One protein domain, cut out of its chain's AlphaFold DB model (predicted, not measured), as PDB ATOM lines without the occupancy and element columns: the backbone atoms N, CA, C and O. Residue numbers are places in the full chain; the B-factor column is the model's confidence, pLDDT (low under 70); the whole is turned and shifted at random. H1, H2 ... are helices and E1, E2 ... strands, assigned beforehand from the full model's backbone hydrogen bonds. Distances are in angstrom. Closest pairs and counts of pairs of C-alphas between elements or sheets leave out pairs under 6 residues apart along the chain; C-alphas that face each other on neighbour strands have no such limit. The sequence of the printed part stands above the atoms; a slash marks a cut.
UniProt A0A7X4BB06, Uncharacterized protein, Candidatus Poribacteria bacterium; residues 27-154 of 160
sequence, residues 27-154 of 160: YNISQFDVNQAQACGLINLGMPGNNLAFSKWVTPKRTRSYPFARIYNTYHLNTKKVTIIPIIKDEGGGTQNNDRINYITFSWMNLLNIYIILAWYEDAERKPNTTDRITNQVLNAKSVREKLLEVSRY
ATOM      1  N   TYR A  27      73.194   2.821 -13.151       95.00
ATOM      2  CA  TYR A  27      72.980   4.169 -12.636       95.00
ATOM      3  C   TYR A  27      73.957   5.143 -13.284       95.00
ATOM      4  O   TYR A  27      75.156   4.878 -13.324       95.00
ATOM      5  N   ASN A  28      73.485   6.302 -13.741       94.56
ATOM      6  CA  ASN A  28      74.387   7.355 -14.202       94.56
ATOM      7  C   ASN A  28      75.158   7.948 -13.011       94.56
ATOM      8  O   ASN A  28      74.550   8.300 -11.998       94.56
ATOM      9  N   ILE A  29      76.480   8.100 -13.134       94.38
ATOM     10  CA  ILE A  29      77.318   8.667 -12.070       94.38
ATOM     11  C   ILE A  29      76.864  10.061 -11.617       94.38
ATOM     12  O   ILE A  29      76.972  10.361 -10.431       94.38
ATOM     13  N   SER A  30      76.320  10.904 -12.503       92.62
ATOM     14  CA  SER A  30      75.882  12.264 -12.154       92.62
ATOM     15  C   SER A  30      74.671  12.278 -11.217       92.62
ATOM     16  O   SER A  30      74.537  13.187 -10.399       92.62
ATOM     17  N   GLN A  31      73.829  11.246 -11.297       93.69
ATOM     18  CA  GLN A  31      72.587  11.097 -10.534       93.69
ATOM     19  C   GLN A  31      72.663   9.980  -9.487       93.69
ATOM     20  O   GLN A  31      71.675   9.702  -8.812       93.69
ATOM     21  N   PHE A  32      73.819   9.327  -9.341       96.31
ATOM     22  CA  PHE A  32      73.971   8.216  -8.412       96.31
ATOM     23  C   PHE A  32      73.754   8.673  -6.965       96.31
ATOM     24  O   PHE A  32      74.448   9.570  -6.470       96.31
ATOM     25  N   ASP A  33      72.821   8.000  -6.293       96.75
ATOM     26  CA  ASP A  33      72.569   8.104  -4.861       96.75
ATOM     27  C   ASP A  33      72.700   6.717  -4.225       96.75
ATOM     28  O   ASP A  33      71.921   5.796  -4.490       96.75
ATOM     29  N   VAL A  34      73.699   6.575  -3.354       96.56
ATOM     30  CA  VAL A  34      73.984   5.325  -2.646       96.56
ATOM     31  C   VAL A  34      72.820   4.875  -1.765       96.56
ATOM     32  O   VAL A  34      72.668   3.674  -1.542       96.56
ATOM     33  N   ASN A  35      71.983   5.788  -1.273       96.31
ATOM     34  CA  ASN A  35      70.871   5.460  -0.386       96.31
ATOM     35  C   ASN A  35      69.714   4.824  -1.166       96.31
ATOM     36  O   ASN A  35      69.159   3.828  -0.708       96.31
ATOM     37  N   GLN A  36      69.451   5.309  -2.385       95.75
ATOM     38  CA  GLN A  36      68.374   4.829  -3.264       95.75
ATOM     39  C   GLN A  36      68.783   3.653  -4.164       95.75
ATOM     40  O   GLN A  36      67.937   2.890  -4.626       95.75
ATOM     41  N   ALA A  37      70.082   3.477  -4.420       94.81
ATOM     42  CA  ALA A  37      70.576   2.399  -5.267       94.81
ATOM     43  C   ALA A  37      70.304   0.998  -4.683       94.81
ATOM     44  O   ALA A  37      70.157   0.812  -3.471       94.81
ATOM     45  N   GLN A  38      70.316  -0.029  -5.531       93.25
ATOM     46  CA  GLN A  38      70.315  -1.421  -5.086       93.25
ATOM     47  C   GLN A  38      71.590  -1.771  -4.299       93.25
ATOM     48  O   GLN A  38      72.562  -1.016  -4.236       93.25
ATOM     49  N   ALA A  39      71.592  -2.942  -3.658       92.06
ATOM     50  CA  ALA A  39      72.728  -3.416  -2.869       92.06
ATOM     51  C   ALA A  39      74.011  -3.620  -3.704       92.06
ATOM     52  O   ALA A  39      75.112  -3.567  -3.154       92.06
ATOM     53  N   CYS A  40      73.864  -3.858  -5.005       92.94
ATOM     54  CA  CYS A  40      74.933  -3.923  -5.992       92.94
ATOM     55  C   CYS A  40      74.382  -3.593  -7.383       92.94
ATOM     56  O   CYS A  40      73.184  -3.747  -7.616       92.94
ATOM     57  N   GLY A  41      75.249  -3.181  -8.303       93.31
ATOM     58  CA  GLY A  41      74.852  -2.819  -9.658       93.31
ATOM     59  C   GLY A  41      76.003  -2.288 -10.500       93.31
ATOM     60  O   GLY A  41      77.176  -2.490 -10.177       93.31
ATOM     61  N   LEU A  42      75.644  -1.581 -11.568       94.25
ATOM     62  CA  LEU A  42      76.576  -0.895 -12.455       94.25
ATOM     63  C   LEU A  42      76.423   0.620 -12.324       94.25
ATOM     64  O   LEU A  42      75.319   1.137 -12.176       94.25
ATOM     65  N   ILE A  43      77.534   1.338 -12.405       95.31
ATOM     66  CA  ILE A  43      77.564   2.793 -12.517       95.31
ATOM     67  C   ILE A  43      78.131   3.145 -13.882       95.31
ATOM     68  O   ILE A  43      79.272   2.801 -14.181       95.31
ATOM     69  N   ASN A  44      77.347   3.846 -14.687       93.56
ATOM     70  CA  ASN A  44      77.743   4.353 -15.989       93.56
ATOM     71  C   ASN A  44      78.523   5.663 -15.829       93.56
ATOM     72  O   ASN A  44      78.028   6.610 -15.207       93.56
ATOM     73  N   LEU A  45      79.734   5.724 -16.389       90.44
ATOM     74  CA  LEU A  45      80.620   6.891 -16.288       90.44
ATOM     75  C   LEU A  45      80.458   7.895 -17.443       90.44
ATOM     76  O   LEU A  45      81.245   8.833 -17.548       90.44
ATOM     77  N   GLY A  46      79.461   7.718 -18.311       81.69
ATOM     78  CA  GLY A  46      79.167   8.608 -19.436       81.69
ATOM     79  C   GLY A  46      79.961   8.319 -20.713       81.69
ATOM     80  O   GLY A  46      79.793   9.034 -21.695       81.69
ATOM     81  N   MET A  47      80.799   7.274 -20.729       75.75
ATOM     82  CA  MET A  47      81.495   6.794 -21.928       75.75
ATOM     83  C   MET A  47      81.103   5.338 -22.228       75.75
ATOM     84  O   MET A  47      81.048   4.531 -21.295       75.75
ATOM     85  N   PRO A  48      80.872   4.966 -23.501       67.94
ATOM     86  CA  PRO A  48      80.547   3.591 -23.877       67.94
ATOM     87  C   PRO A  48      81.609   2.600 -23.386       67.94
ATOM     88  O   PRO A  48      82.799   2.791 -23.619       67.94
ATOM     89  N   GLY A  49      81.179   1.543 -22.694       69.75
ATOM     90  CA  GLY A  49      82.068   0.499 -22.169       69.75
ATOM     91  C   GLY A  49      82.824   0.863 -20.886       69.75
ATOM     92  O   GLY A  49      83.529   0.011 -20.350       69.75
ATOM     93  N   ASN A  50      82.661   2.081 -20.354       82.00
ATOM     94  CA  ASN A  50      83.310   2.510 -19.117       82.00
ATOM     95  C   ASN A  50      82.297   2.561 -17.966       82.00
ATOM     96  O   ASN A  50      81.709   3.600 -17.662       82.00
ATOM     97  N   ASN A  51      82.096   1.413 -17.327       90.44
ATOM     98  CA  ASN A  51      81.195   1.266 -16.186       90.44
ATOM     99  C   ASN A  51      81.990   0.882 -14.939       90.44
ATOM    100  O   ASN A  51      83.035   0.267 -15.065       90.44
ATOM    101  N   LEU A  52      81.509   1.170 -13.733       93.69
ATOM    102  CA  LEU A  52      82.028   0.587 -12.491       93.69
ATOM    103  C   LEU A  52      81.023  -0.420 -11.957       93.69
ATOM    104  O   LEU A  52      79.834  -0.121 -11.875       93.69
ATOM    105  N   ALA A  53      81.488  -1.589 -11.537       94.06
ATOM    106  CA  ALA A  53      80.647  -2.489 -10.770       94.06
ATOM    107  C   ALA A  53      80.723  -2.085  -9.296       94.06
ATOM    108  O   ALA A  53      81.821  -1.948  -8.753       94.06
ATOM    109  N   PHE A  54      79.580  -1.885  -8.645       95.50
ATOM    110  CA  PHE A  54      79.544  -1.470  -7.245       95.50
ATOM    111  C   PHE A  54      78.767  -2.449  -6.371       95.50
ATOM    112  O   PHE A  54      77.814  -3.097  -6.801       95.50
ATOM    113  N   SER A  55      79.141  -2.486  -5.100       94.62
ATOM    114  CA  SER A  55      78.363  -3.067  -4.008       94.62
ATOM    115  C   SER A  55      78.311  -2.075  -2.846       94.62
ATOM    116  O   SER A  55      79.253  -1.309  -2.649       94.62
ATOM    117  N   LYS A  56      77.232  -2.070  -2.059       94.00
ATOM    118  CA  LYS A  56      77.112  -1.236  -0.852       94.00
ATOM    119  C   LYS A  56      76.832  -2.065   0.392       94.00
ATOM    120  O   LYS A  56      76.125  -3.076   0.340       94.00
ATOM    121  N   TRP A  57      77.366  -1.622   1.523       93.50
ATOM    122  CA  TRP A  57      77.169  -2.232   2.834       93.50
ATOM    123  C   TRP A  57      76.204  -1.383   3.661       93.50
ATOM    124  O   TRP A  57      76.231  -0.159   3.600       93.50
ATOM    125  N   VAL A  58      75.349  -2.040   4.448       89.31
ATOM    126  CA  VAL A  58      74.373  -1.358   5.329       89.31
ATOM    127  C   VAL A  58      74.963  -1.069   6.715       89.31
ATOM    128  O   VAL A  58      74.426  -0.270   7.471       89.31
ATOM    129  N   THR A  59      76.044  -1.752   7.080       90.25
ATOM    130  CA  THR A  59      76.816  -1.584   8.318       90.25
ATOM    131  C   THR A  59      78.257  -1.999   8.018       90.25
ATOM    132  O   THR A  59      78.450  -2.866   7.158       90.25
ATOM    133  N   PRO A  60      79.275  -1.445   8.702       90.81
ATOM    134  CA  PRO A  60      80.651  -1.924   8.559       90.81
ATOM    135  C   PRO A  60      80.843  -3.396   8.951       90.81
ATOM    136  O   PRO A  60      81.846  -4.018   8.585       90.81
ATOM    137  N   LYS A  61      79.923  -3.970   9.740       88.25
ATOM    138  CA  LYS A  61      80.082  -5.315  10.291       88.25
ATOM    139  C   LYS A  61      79.688  -6.396   9.284       88.25
ATOM    140  O   LYS A  61      78.517  -6.581   8.953       88.25
ATOM    141  N   ARG A  62      80.678  -7.206   8.894       82.19
ATOM    142  CA  ARG A  62      80.557  -8.304   7.911       82.19
ATOM    143  C   ARG A  62      79.426  -9.301   8.190       82.19
ATOM    144  O   ARG A  62      78.871  -9.864   7.257       82.19
ATOM    145  N   THR A  63      79.084  -9.532   9.453       75.62
ATOM    146  CA  THR A  63      78.167 -10.608   9.858       75.62
ATOM    147  C   THR A  63      76.687 -10.223   9.842       75.62
ATOM    148  O   THR A  63      75.852 -11.081  10.089       75.62
ATOM    149  N   ARG A  64      76.335  -8.952   9.592       71.38
ATOM    150  CA  ARG A  64      74.945  -8.468   9.711       71.38
ATOM    151  C   ARG A  64      74.202  -8.300   8.382       71.38
ATOM    152  O   ARG A  64      72.979  -8.266   8.393       71.38
ATOM    153  N   SER A  65      74.901  -8.193   7.248       65.44
ATOM    154  CA  SER A  65      74.264  -7.915   5.945       65.44
ATOM    155  C   SER A  65      74.826  -8.711   4.757       65.44
ATOM    156  O   SER A  65      74.652  -8.282   3.616       65.44
ATOM    157  N   TYR A  66      75.526  -9.823   5.020       78.75
ATOM    158  CA  TYR A  66      76.165 -10.703   4.022       78.75
ATOM    159  C   TYR A  66      76.826  -9.951   2.845       78.75
ATOM    160  O   TYR A  66      76.490 -10.175   1.680       78.75
ATOM    161  N   PRO A  67      77.763  -9.028   3.118       81.94
ATOM    162  CA  PRO A  67      78.295  -8.132   2.098       81.94
ATOM    163  C   PRO A  67      79.074  -8.843   0.987       81.94
ATOM    164  O   PRO A  67      79.070  -8.381  -0.151       81.94
ATOM    165  N   PHE A  68      79.699  -9.987   1.282       85.31
ATOM    166  CA  PHE A  68      80.447 -10.747   0.281       85.31
ATOM    167  C   PHE A  68      79.564 -11.278  -0.838       85.31
ATOM    168  O   PHE A  68      79.996 -11.262  -1.982       85.31
ATOM    169  N   ALA A  69      78.318 -11.665  -0.555       85.31
ATOM    170  CA  ALA A  69      77.398 -12.111  -1.601       85.31
ATOM    171  C   ALA A  69      77.189 -11.020  -2.669       85.31
ATOM    172  O   ALA A  69      77.217 -11.292  -3.864       85.31
ATOM    173  N   ARG A  70      77.084  -9.754  -2.242       86.50
ATOM    174  CA  ARG A  70      76.912  -8.591  -3.134       86.50
ATOM    175  C   ARG A  70      78.148  -8.351  -3.998       86.50
ATOM    176  O   ARG A  70      78.026  -7.992  -5.162       86.50
ATOM    177  N   ILE A  71      79.327  -8.566  -3.422       87.00
ATOM    178  CA  ILE A  71      80.604  -8.501  -4.133       87.00
ATOM    179  C   ILE A  71      80.692  -9.621  -5.175       87.00
ATOM    180  O   ILE A  71      81.001  -9.345  -6.333       87.00
ATOM    181  N   TYR A  72      80.374 -10.861  -4.788       86.88
ATOM    182  CA  TYR A  72      80.408 -12.018  -5.684       86.88
ATOM    183  C   TYR A  72      79.487 -11.839  -6.888       86.88
ATOM    184  O   TYR A  72      79.921 -12.092  -8.011       86.88
ATOM    185  N   ASN A  73      78.283 -11.297  -6.679       86.81
ATOM    186  CA  ASN A  73      77.361 -10.983  -7.771       86.81
ATOM    187  C   ASN A  73      78.029 -10.094  -8.827       86.81
ATOM    188  O   ASN A  73      77.842 -10.312 -10.014       86.81
ATOM    189  N   THR A  74      78.866  -9.139  -8.426       87.81
ATOM    190  CA  THR A  74      79.553  -8.231  -9.359       87.81
ATOM    191  C   THR A  74      80.881  -8.754  -9.915       87.81
ATOM    192  O   THR A  74      81.453  -8.141 -10.814       87.81
ATOM    193  N   TYR A  75      81.405  -9.867  -9.398       86.12
ATOM    194  CA  TYR A  75      82.801 -10.258  -9.625       86.12
ATOM    195  C   TYR A  75      83.086 -10.715 -11.061       86.12
ATOM    196  O   TYR A  75      84.153 -10.433 -11.601       86.12
ATOM    197  N   HIS A  76      82.108 -11.364 -11.696       84.19
ATOM    198  CA  HIS A  76      82.184 -11.826 -13.086       84.19
ATOM    199  C   HIS A  76      82.197 -10.680 -14.116       84.19
ATOM    200  O   HIS A  76      82.507 -10.910 -15.282       84.19
ATOM    201  N   LEU A  77      81.840  -9.453 -13.718       85.44
ATOM    202  CA  LEU A  77      81.822  -8.305 -14.619       85.44
ATOM    203  C   LEU A  77      83.259  -7.901 -14.943       85.44
ATOM    204  O   LEU A  77      84.058  -7.680 -14.032       85.44
ATOM    205  N   ASN A  78      83.606  -7.746 -16.219       84.75
ATOM    206  CA  ASN A  78      84.955  -7.341 -16.623       84.75
ATOM    207  C   ASN A  78      85.172  -5.822 -16.507       84.75
ATOM    208  O   ASN A  78      85.441  -5.133 -17.484       84.75
ATOM    209  N   THR A  79      85.003  -5.283 -15.302       88.56
ATOM    210  CA  THR A  79      85.287  -3.880 -14.990       88.56
ATOM    211  C   THR A  79      85.874  -3.721 -13.583       88.56
ATOM    212  O   THR A  79      85.947  -4.696 -12.831       88.56
ATOM    213  N   LYS A  80      86.304  -2.516 -13.194       91.44
ATOM    214  CA  LYS A  80      86.699  -2.182 -11.823       91.44
ATOM    215  C   LYS A  80      85.543  -2.449 -10.859       91.44
ATOM    216  O   LYS A  80      84.405  -2.042 -11.102       91.44
ATOM    217  N   LYS A  81      85.862  -3.110  -9.747       93.56
ATOM    218  CA  LYS A  81      84.918  -3.400  -8.669       93.56
ATOM    219  C   LYS A  81      85.142  -2.427  -7.530       93.56
ATOM    220  O   LYS A  81      86.270  -2.239  -7.081       93.56
ATOM    221  N   VAL A  82      84.055  -1.845  -7.050       96.00
ATOM    222  CA  VAL A  82      84.042  -0.926  -5.920       96.00
ATOM    223  C   VAL A  82      83.097  -1.459  -4.855       96.00
ATOM    224  O   VAL A  82      82.014  -1.966  -5.148       96.00
ATOM    225  N   THR A  83      83.479  -1.324  -3.595       95.75
ATOM    226  CA  THR A  83      82.581  -1.559  -2.472       95.75
ATOM    227  C   THR A  83      82.497  -0.315  -1.599       95.75
ATOM    228  O   THR A  83      83.511   0.285  -1.249       95.75
ATOM    229  N   ILE A  84      81.276   0.105  -1.285       96.94
ATOM    230  CA  ILE A  84      80.988   1.278  -0.461       96.94
ATOM    231  C   ILE A  84      80.674   0.780   0.946       96.94
ATOM    232  O   ILE A  84      79.682   0.069   1.146       96.94
ATOM    233  N   ILE A  85      81.526   1.132   1.908       95.81
ATOM    234  CA  ILE A  85      81.441   0.644   3.285       95.81
ATOM    235  C   ILE A  85      81.371   1.836   4.247       95.81
ATOM    236  O   ILE A  85      82.300   2.646   4.261       95.81
ATOM    237  N   PRO A  86      80.317   1.951   5.077       95.50
ATOM    238  CA  PRO A  86      80.314   2.914   6.168       95.50
ATOM    239  C   PRO A  86      81.437   2.583   7.151       95.50
ATOM    240  O   PRO A  86      81.569   1.433   7.556       95.50
ATOM    241  N   ILE A  87      82.236   3.570   7.553       95.12
ATOM    242  CA  ILE A  87      83.366   3.367   8.481       95.12
ATOM    243  C   ILE A  87      82.863   2.932   9.862       95.12
ATOM    244  O   ILE A  87      83.426   2.039  10.501       95.12
ATOM    245  N   ILE A  88      81.792   3.582  10.308       93.94
ATOM    246  CA  ILE A  88      81.160   3.414  11.607       93.94
ATOM    247  C   ILE A  88      79.647   3.413  11.416       93.94
ATOM    248  O   ILE A  88      79.123   4.141  10.573       93.94
ATOM    249  N   LYS A  89      78.947   2.599  12.202       92.25
ATOM    250  CA  LYS A  89      77.504   2.699  12.380       92.25
ATOM    251  C   LYS A  89      77.202   2.790  13.866       92.25
ATOM    252  O   LYS A  89      77.468   1.846  14.611       92.25
ATOM    253  N   ASP A  90      76.638   3.925  14.248       89.44
ATOM    254  CA  ASP A  90      76.098   4.166  15.577       89.44
ATOM    255  C   ASP A  90      74.584   3.898  15.571       89.44
ATOM    256  O   ASP A  90      73.877   4.197  14.602       89.44
ATOM    257  N   GLU A  91      74.092   3.290  16.642       88.88
ATOM    258  CA  GLU A  91      72.675   3.013  16.876       88.88
ATOM    259  C   GLU A  91      72.108   3.848  18.046       88.88
ATOM    260  O   GLU A  91      70.929   3.701  18.380       88.88
ATOM    261  N   GLY A  92      72.909   4.761  18.612       89.69
ATOM    262  CA  GLY A  92      72.560   5.701  19.678       89.69
ATOM    263  C   GLY A  92      72.957   5.219  21.081       89.69
ATOM    264  O   GLY A  92      73.350   4.073  21.280       89.69
ATOM    265  N   GLY A  93      72.821   6.092  22.087       86.62
ATOM    266  CA  GLY A  93      73.209   5.819  23.481       86.62
ATOM    267  C   GLY A  93      72.457   4.666  24.166       86.62
ATOM    268  O   GLY A  93      72.956   4.090  25.128       86.62
ATOM    269  N   GLY A  94      71.290   4.265  23.651       78.94
ATOM    270  CA  GLY A  94      70.484   3.153  24.174       78.94
ATOM    271  C   GLY A  94      70.984   1.761  23.761       78.94
ATOM    272  O   GLY A  94      70.219   0.785  23.770       78.94
ATOM    273  N   THR A  95      72.221   1.654  23.277       76.94
ATOM    274  CA  THR A  95      72.846   0.410  22.826       76.94
ATOM    275  C   THR A  95      74.366   0.515  22.877       76.94
ATOM    276  O   THR A  95      74.943   1.579  22.702       76.94
ATOM    277  N   GLN A  96      75.031  -0.617  23.105       76.62
ATOM    278  CA  GLN A  96      76.495  -0.718  23.060       76.62
ATOM    279  C   GLN A  96      77.010  -1.010  21.636       76.62
ATOM    280  O   GLN A  96      78.198  -1.256  21.431       76.62
ATOM    281  N   ASN A  97      76.119  -1.015  20.638       79.88
ATOM    282  CA  ASN A  97      76.462  -1.308  19.252       79.88
ATOM    283  C   ASN A  97      77.104  -0.091  18.574       79.88
ATOM    284  O   ASN A  97      76.422   0.731  17.970       79.88
ATOM    285  N   ASN A  98      78.432  -0.038  18.621       85.31
ATOM    286  CA  ASN A  98      79.257   0.838  17.795       85.31
ATOM    287  C   ASN A  98      79.993  -0.028  16.762       85.31
ATOM    288  O   ASN A  98      81.140  -0.436  16.965       85.31
ATOM    289  N   ASP A  99      79.292  -0.397  15.687       91.19
ATOM    290  CA  ASP A  99      79.881  -1.231  14.643       91.19
ATOM    291  C   ASP A  99      80.935  -0.407  13.890       91.19
ATOM    292  O   ASP A  99      80.650   0.691  13.412       91.19
ATOM    293  N   ARG A 100      82.143  -0.954  13.729       93.06
ATOM    294  CA  ARG A 100      83.247  -0.317  12.998       93.06
ATOM    295  C   ARG A 100      83.850  -1.259  11.975       93.06
ATOM    296  O   ARG A 100      83.825  -2.481  12.147       93.06
ATOM    297  N   ILE A 101      84.394  -0.689  10.906       92.75
ATOM    298  CA  ILE A 101      85.122  -1.465   9.906       92.75
ATOM    299  C   ILE A 101      86.383  -2.063  10.547       92.75
ATOM    300  O   ILE A 101      87.087  -1.409  11.313       92.75
ATOM    301  N   ASN A 102      86.652  -3.334  10.260       91.12
ATOM    302  CA  ASN A 102      87.815  -4.053  10.779       91.12
ATOM    303  C   ASN A 102      88.938  -4.079   9.729       91.12
ATOM    304  O   ASN A 102      88.650  -4.190   8.537       91.12
ATOM    305  N   TYR A 103      90.205  -4.048  10.162       91.50
ATOM    306  CA  TYR A 103      91.376  -4.118   9.277       91.50
ATOM    307  C   TYR A 103      91.330  -5.314   8.303       91.50
ATOM    308  O   TYR A 103      91.693  -5.171   7.138       91.50
ATOM    309  N   ILE A 104      90.802  -6.466   8.738       91.25
ATOM    310  CA  ILE A 104      90.677  -7.679   7.910       91.25
ATOM    311  C   ILE A 104      89.818  -7.410   6.667       91.25
ATOM    312  O   ILE A 104      90.081  -7.971   5.605       91.25
ATOM    313  N   THR A 105      88.813  -6.532   6.770       90.75
ATOM    314  CA  THR A 105      87.994  -6.138   5.616       90.75
ATOM    315  C   THR A 105      88.858  -5.487   4.539       90.75
ATOM    316  O   THR A 105      88.717  -5.844   3.374       90.75
ATOM    317  N   PHE A 106      89.791  -4.604   4.909       90.44
ATOM    318  CA  PHE A 106      90.707  -3.977   3.951       90.44
ATOM    319  C   PHE A 106      91.603  -5.010   3.271       90.44
ATOM    320  O   PHE A 106      91.710  -5.015   2.047       90.44
ATOM    321  N   SER A 107      92.191  -5.921   4.054       90.56
ATOM    322  CA  SER A 107      93.044  -6.989   3.527       90.56
ATOM    323  C   SER A 107      92.304  -7.877   2.525       90.56
ATOM    324  O   SER A 107      92.850  -8.199   1.475       90.56
ATOM    325  N   TRP A 108      91.051  -8.242   2.810       89.38
ATOM    326  CA  TRP A 108      90.252  -9.072   1.906       89.38
ATOM    327  C   TRP A 108      89.823  -8.343   0.635       89.38
ATOM    328  O   TRP A 108      89.904  -8.931  -0.438       89.38
ATOM    329  N   MET A 109      89.388  -7.084   0.723       90.94
ATOM    330  CA  MET A 109      89.034  -6.322  -0.482       90.94
ATOM    331  C   MET A 109      90.245  -6.128  -1.392       90.94
ATOM    332  O   MET A 109      90.123  -6.295  -2.601       90.94
ATOM    333  N   ASN A 110      91.417  -5.858  -0.812       87.75
ATOM    334  CA  ASN A 110      92.661  -5.749  -1.566       87.75
ATOM    335  C   ASN A 110      93.032  -7.084  -2.237       87.75
ATOM    336  O   ASN A 110      93.264  -7.119  -3.441       87.75
ATOM    337  N   LEU A 111      92.966  -8.202  -1.500       90.19
ATOM    338  CA  LEU A 111      93.199  -9.543  -2.056       90.19
ATOM    339  C   LEU A 111      92.272  -9.865  -3.243       90.19
ATOM    340  O   LEU A 111      92.687 -10.528  -4.187       90.19
ATOM    341  N   LEU A 112      91.025  -9.393  -3.198       88.88
ATOM    342  CA  LEU A 112      90.029  -9.576  -4.257       88.88
ATOM    343  C   LEU A 112      90.098  -8.503  -5.358       88.88
ATOM    344  O   LEU A 112      89.245  -8.491  -6.244       88.88
ATOM    345  N   ASN A 113      91.084  -7.602  -5.313       90.81
ATOM    346  CA  ASN A 113      91.238  -6.478  -6.240       90.81
ATOM    347  C   ASN A 113      89.976  -5.587  -6.329       90.81
ATOM    348  O   ASN A 113      89.496  -5.236  -7.410       90.81
ATOM    349  N   ILE A 114      89.406  -5.259  -5.166       92.88
ATOM    350  CA  ILE A 114      88.215  -4.417  -5.010       92.88
ATOM    351  C   ILE A 114      88.617  -3.096  -4.358       92.88
ATOM    352  O   ILE A 114      89.185  -3.069  -3.265       92.88
ATOM    353  N   TYR A 115      88.247  -1.986  -4.993       95.25
ATOM    354  CA  TYR A 115      88.409  -0.655  -4.420       95.25
ATOM    355  C   TYR A 115      87.417  -0.434  -3.281       95.25
ATOM    356  O   TYR A 115      86.236  -0.771  -3.387       95.25
ATOM    357  N   ILE A 116      87.881   0.184  -2.201       94.75
ATOM    358  CA  ILE A 116      87.054   0.480  -1.033       94.75
ATOM    359  C   ILE A 116      86.756   1.972  -1.013       94.75
ATOM    360  O   ILE A 116      87.669   2.790  -0.927       94.75
ATOM    361  N   ILE A 117      85.475   2.324  -1.036       97.00
ATOM    362  CA  ILE A 117      85.011   3.671  -0.719       97.00
ATOM    363  C   ILE A 117      84.547   3.668   0.729       97.00
ATOM    364  O   ILE A 117      83.550   3.036   1.082       97.00
ATOM    365  N   LEU A 118      85.290   4.388   1.562       96.88
ATOM    366  CA  LEU A 118      84.921   4.633   2.945       96.88
ATOM    367  C   LEU A 118      83.872   5.745   2.994       96.88
ATOM    368  O   LEU A 118      84.145   6.880   2.609       96.88
ATOM    369  N   ALA A 119      82.676   5.399   3.453       97.12
ATOM    370  CA  ALA A 119      81.546   6.309   3.567       97.12
ATOM    371  C   ALA A 119      81.231   6.620   5.036       97.12
ATOM    372  O   ALA A 119      81.652   5.909   5.953       97.12
ATOM    373  N   TRP A 120      80.448   7.667   5.261       96.38
ATOM    374  CA  TRP A 120      79.911   8.010   6.573       96.38
ATOM    375  C   TRP A 120      78.439   8.386   6.453       96.38
ATOM    376  O   TRP A 120      77.977   8.813   5.391       96.38
ATOM    377  N   TYR A 121      77.718   8.198   7.554       95.94
ATOM    378  CA  TYR A 121      76.356   8.684   7.690       95.94
ATOM    379  C   TYR A 121      76.380  10.176   8.015       95.94
ATOM    380  O   TYR A 121      77.173  10.599   8.855       95.94
ATOM    381  N   GLU A 122      75.555  10.962   7.332       96.00
ATOM    382  CA  GLU A 122      75.401  12.402   7.581       96.00
ATOM    383  C   GLU A 122      74.100  12.747   8.299       96.00
ATOM    384  O   GLU A 122      74.029  13.783   8.951       96.00
ATOM    385  N   ASP A 123      73.106  11.864   8.212       95.75
ATOM    386  CA  ASP A 123      71.805  12.046   8.839       95.75
ATOM    387  C   ASP A 123      71.281  10.719   9.400       95.75
ATOM    388  O   ASP A 123      71.718   9.633   8.998       95.75
ATOM    389  N   ALA A 124      70.372  10.808  10.365       94.69
ATOM    390  CA  ALA A 124      69.695   9.683  10.986       94.69
ATOM    391  C   ALA A 124      68.430  10.154  11.710       94.69
ATOM    392  O   ALA A 124      68.365  11.252  12.256       94.69
ATOM    393  N   GLU A 125      67.455   9.262  11.826       94.38
ATOM    394  CA  GLU A 125      66.221   9.543  12.548       94.38
ATOM    395  C   GLU A 125      66.242   8.902  13.930       94.38
ATOM    396  O   GLU A 125      66.732   7.786  14.125       94.38
ATOM    397  N   ARG A 126      65.637   9.569  14.913       92.50
ATOM    398  CA  ARG A 126      65.385   8.944  16.210       92.50
ATOM    399  C   ARG A 126      64.413   7.781  16.033       92.50
ATOM    400  O   ARG A 126      63.346   7.923  15.443       92.50
ATOM    401  N   LYS A 127      64.753   6.624  16.599       91.62
ATOM    402  CA  LYS A 127      63.887   5.449  16.554       91.62
ATOM    403  C   LYS A 127      62.611   5.708  17.378       91.62
ATOM    404  O   LYS A 127      62.726   6.026  18.569       91.62
ATOM    405  N   PRO A 128      61.406   5.525  16.798       86.94
ATOM    406  CA  PRO A 128      60.151   5.696  17.523       86.94
ATOM    407  C   PRO A 128      60.110   4.846  18.796       86.94
ATOM    408  O   PRO A 128      60.637   3.732  18.824       86.94
ATOM    409  N   ASN A 129      59.473   5.368  19.845       86.50
ATOM    410  CA  ASN A 129      59.304   4.694  21.140       86.50
ATOM    411  C   ASN A 129      60.611   4.399  21.901       86.50
ATOM    412  O   ASN A 129      60.636   3.544  22.781       86.50
ATOM    413  N   THR A 130      61.701   5.104  21.585       82.81
ATOM    414  CA  THR A 130      62.954   5.042  22.354       82.81
ATOM    415  C   THR A 130      63.506   6.442  22.605       82.81
ATOM    416  O   THR A 130      63.287   7.356  21.806       82.81
ATOM    417  N   THR A 131      64.193   6.649  23.728       80.31
ATOM    418  CA  THR A 131      64.872   7.918  24.053       80.31
ATOM    419  C   THR A 131      66.188   8.073  23.319       80.31
ATOM    420  O   THR A 131      66.443   9.130  22.754       80.31
ATOM    421  N   ASP A 132      66.943   6.981  23.213       88.94
ATOM    422  CA  ASP A 132      68.376   7.075  22.943       88.94
ATOM    423  C   ASP A 132      68.825   6.230  21.745       88.94
ATOM    424  O   ASP A 132      70.003   5.905  21.642       88.94
ATOM    425  N   ARG A 133      67.914   5.810  20.856       91.06
ATOM    426  CA  ARG A 133      68.276   5.033  19.656       91.06
ATOM    427  C   ARG A 133      67.993   5.780  18.365       91.06
ATOM    428  O   ARG A 133      67.024   6.532  18.276       91.06
ATOM    429  N   ILE A 134      68.799   5.489  17.347       92.44
ATOM    430  CA  ILE A 134      68.666   6.035  15.993       92.44
ATOM    431  C   ILE A 134      68.490   4.931  14.939       92.44
ATOM    432  O   ILE A 134      68.893   3.780  15.128       92.44
ATOM    433  N   THR A 135      67.845   5.277  13.832       92.06
ATOM    434  CA  THR A 135      67.526   4.424  12.681       92.06
ATOM    435  C   THR A 135      67.593   5.251  11.395       92.06
ATOM    436  O   THR A 135      67.877   6.442  11.444       92.06
ATOM    437  N   ASN A 136      67.345   4.622  10.243       92.94
ATOM    438  CA  ASN A 136      67.253   5.292   8.941       92.94
ATOM    439  C   ASN A 136      68.481   6.162   8.635       92.94
ATOM    440  O   ASN A 136      68.360   7.251   8.090       92.94
ATOM    441  N   GLN A 137      69.669   5.677   9.011       94.44
ATOM    442  CA  GLN A 137      70.904   6.412   8.781       94.44
ATOM    443  C   GLN A 137      71.153   6.586   7.274       94.44
ATOM    444  O   GLN A 137      71.155   5.605   6.522       94.44
ATOM    445  N   VAL A 138      71.417   7.822   6.854       96.81
ATOM    446  CA  VAL A 138      71.617   8.229   5.459       96.81
ATOM    447  C   VAL A 138      73.098   8.490   5.218       96.81
ATOM    448  O   VAL A 138      73.736   9.250   5.945       96.81
ATOM    449  N   LEU A 139      73.671   7.826   4.217       97.31
ATOM    450  CA  LEU A 139      75.056   8.043   3.801       97.31
ATOM    451  C   LEU A 139      75.184   9.345   3.014       97.31
ATOM    452  O   LEU A 139      74.327   9.643   2.184       97.31
ATOM    453  N   ASN A 140      76.316  10.034   3.171       97.75
ATOM    454  CA  ASN A 140      76.639  11.200   2.353       97.75
ATOM    455  C   ASN A 140      76.844  10.805   0.879       97.75
ATOM    456  O   ASN A 140      77.921  10.362   0.463       97.75
ATOM    457  N   ALA A 141      75.792  10.963   0.073       97.19
ATOM    458  CA  ALA A 141      75.782  10.536  -1.325       97.19
ATOM    459  C   ALA A 141      76.762  11.341  -2.192       97.19
ATOM    460  O   ALA A 141      77.367  10.796  -3.118       97.19
ATOM    461  N   LYS A 142      76.958  12.629  -1.875       97.25
ATOM    462  CA  LYS A 142      77.881  13.515  -2.598       97.25
ATOM    463  C   LYS A 142      79.324  13.016  -2.493       97.25
ATOM    464  O   LYS A 142      79.969  12.823  -3.519       97.25
ATOM    465  N   SER A 143      79.789  12.745  -1.276       97.44
ATOM    466  CA  SER A 143      81.126  12.216  -0.992       97.44
ATOM    467  C   SER A 143      81.353  10.870  -1.678       97.44
ATOM    468  O   SER A 143      82.368  10.661  -2.344       97.44
ATOM    469  N   VAL A 144      80.371   9.965  -1.598       97.75
ATOM    470  CA  VAL A 144      80.454   8.661  -2.268       97.75
ATOM    471  C   VAL A 144      80.614   8.827  -3.782       97.75
ATOM    472  O   VAL A 144      81.476   8.180  -4.377       97.75
ATOM    473  N   ARG A 145      79.839   9.718  -4.411       96.75
ATOM    474  CA  ARG A 145      79.943  10.014  -5.848       96.75
ATOM    475  C   ARG A 145      81.300  10.614  -6.224       96.75
ATOM    476  O   ARG A 145      81.884  10.208  -7.227       96.75
ATOM    477  N   GLU A 146      81.830  11.534  -5.423       95.81
ATOM    478  CA  GLU A 146      83.167  12.106  -5.630       95.81
ATOM    479  C   GLU A 146      84.255  11.023  -5.588       95.81
ATOM    480  O   GLU A 146      85.115  10.975  -6.470       95.81
ATOM    481  N   LYS A 147      84.171  10.091  -4.630       96.81
ATOM    482  CA  LYS A 147      85.103   8.958  -4.528       96.81
ATOM    483  C   LYS A 147      84.949   7.940  -5.652       96.81
ATOM    484  O   LYS A 147      85.951   7.416  -6.131       96.81
ATOM    485  N   LEU A 148      83.734   7.703  -6.142       95.44
ATOM    486  CA  LEU A 148      83.513   6.888  -7.342       95.44
ATOM    487  C   LEU A 148      84.201   7.499  -8.573       95.44
ATOM    488  O   LEU A 148      84.852   6.780  -9.331       95.44
ATOM    489  N   LEU A 149      84.116   8.823  -8.745       93.19
ATOM    490  CA  LEU A 149      84.810   9.549  -9.816       93.19
ATOM    491  C   LEU A 149      86.337   9.552  -9.647       93.19
ATOM    492  O   LEU A 149      87.082   9.632 -10.620       93.19
ATOM    493  N   GLU A 150      86.842   9.521  -8.419       92.88
ATOM    494  CA  GLU A 150      88.276   9.359  -8.159       92.88
ATOM    495  C   GLU A 150      88.758   7.967  -8.594       92.88
ATOM    496  O   GLU A 150      89.714   7.854  -9.362       92.88
ATOM    497  N   VAL A 151      88.038   6.909  -8.202       91.88
ATOM    498  CA  VAL A 151      88.351   5.520  -8.579       91.88
ATOM    499  C   VAL A 151      88.243   5.287 -10.091       91.88
ATOM    500  O   VAL A 151      89.037   4.532 -10.664       91.88
ATOM    501  N   SER A 152      87.290   5.932 -10.772       88.50
ATOM    502  CA  SER A 152      87.184   5.812 -12.229       88.50
ATOM    503  C   SER A 152      88.432   6.345 -12.938       88.50
ATOM    504  O   SER A 152      88.923   5.690 -13.857       88.50
ATOM    505  N   ARG A 153      88.989   7.463 -12.452       87.25
ATOM    506  CA  ARG A 153      90.203   8.109 -12.979       87.25
ATOM    507  C   ARG A 153      91.499   7.420 -12.563       87.25
ATOM    508  O   ARG A 153      92.485   7.489 -13.289       87.25
ATOM    509  N   TYR A 154      91.514   6.742 -11.421       78.56
ATOM    510  CA  TYR A 154      92.668   5.974 -10.959       78.56
ATOM    511  C   TYR A 154      93.010   4.875 -11.983       78.56
ATOM    512  O   TYR A 154      92.131   4.104 -12.332       78.56
TER     513      TYR A 154
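AT A GLANCE: This is residues 27 to 154 of the 160 residues of an uncharacterized protein of Candidatus Poribacteria bacterium (UniProt A0A7X4BB06). A strongly twisted sheet of four strands has helices over both faces, H1 and H2 on one and H3 on the other, with H2 out beside the E6 edge. From one end of the sheet E3 and E6 run on into two hairpins, E4 with E5 and E7 with E8, which reach out along the long axis. The printed part has 128 residues, with three named helices and eight named strands in the order E1 E2 H1 E3 E4 E5 H2 E6 E7 E8 H3. The large sheet is mixed, in the order E1, E2, E3, E6; the class is mixed, helices and strands. The whole is compact, with a radius of gyration of the C-alphas of 15.2 A, yet elongated, spanning 50 by 30 by 21 A.

HOW THE PARTS SIT: Start with the sheet: E1, residues 40 to 44, and E2, residues 51 to 56, form an antiparallel hairpin, N 43 to O 52 at 2.8 A. E3, residues 81 to 86, is parallel to E2, N 82 to O 53 at 2.8 A. E6, residues 114 to 119, is parallel to E3, N 83 to O 115 at 2.8 A. H1, residues 67 to 75, is on the sheet at a height of 8.1 A, over E2, with the C-alphas of Ser 55 and Arg 70 closest at 5.8 A. E2, H1 and E3 make a strand-helix-strand unit, two parallel neighbour strands with a helix between, whose crossover is right-handed. On the same face, H2, residues 103 to 111, lies over none of the strands, only just, with 2 C-alphas falling on E6; the C-alphas of Met 109 and Tyr 115 are its closest to E6, 6.9 A apart. H3, residues 141 to 153, is on the opposite face, which gives three layers, helices on both faces of a sheet; the C-alphas of Ala 119 and Val 144 are its closest to E6, 6.4 A apart. E4, residues 88 to 90, and E5, residues 98 to 100, form a hairpin, N 89 to O 99 at 2.8 A. E7, residues 121 to 126, and E8, residues 134 to 139, form another, N 135 to O 125 at 2.8 A. The three helices are apart from each other. In H2 and H3 every O i to N i+4 pair is within hydrogen-bond range; in H1, 4 of 5 are.

IN THESE COORDINATES: Find C-alpha 40 at (74.933, -3.923, -5.992), where E1 begins. E3 is 16.8 A long, E2 16.1 A and E6 15.3 A; E7 and E8 are each 13.9 A. H3 runs 18.7 A, to C-alpha 153 at (90.203, 8.109, -12.979).

THE WHOLE: The C-alphas farthest apart, of Pro 48 and Thr 131, are 50.6 A apart. The printed part has no cut and no long link. Confidence is under 70 at residues 48 to 49 and 65.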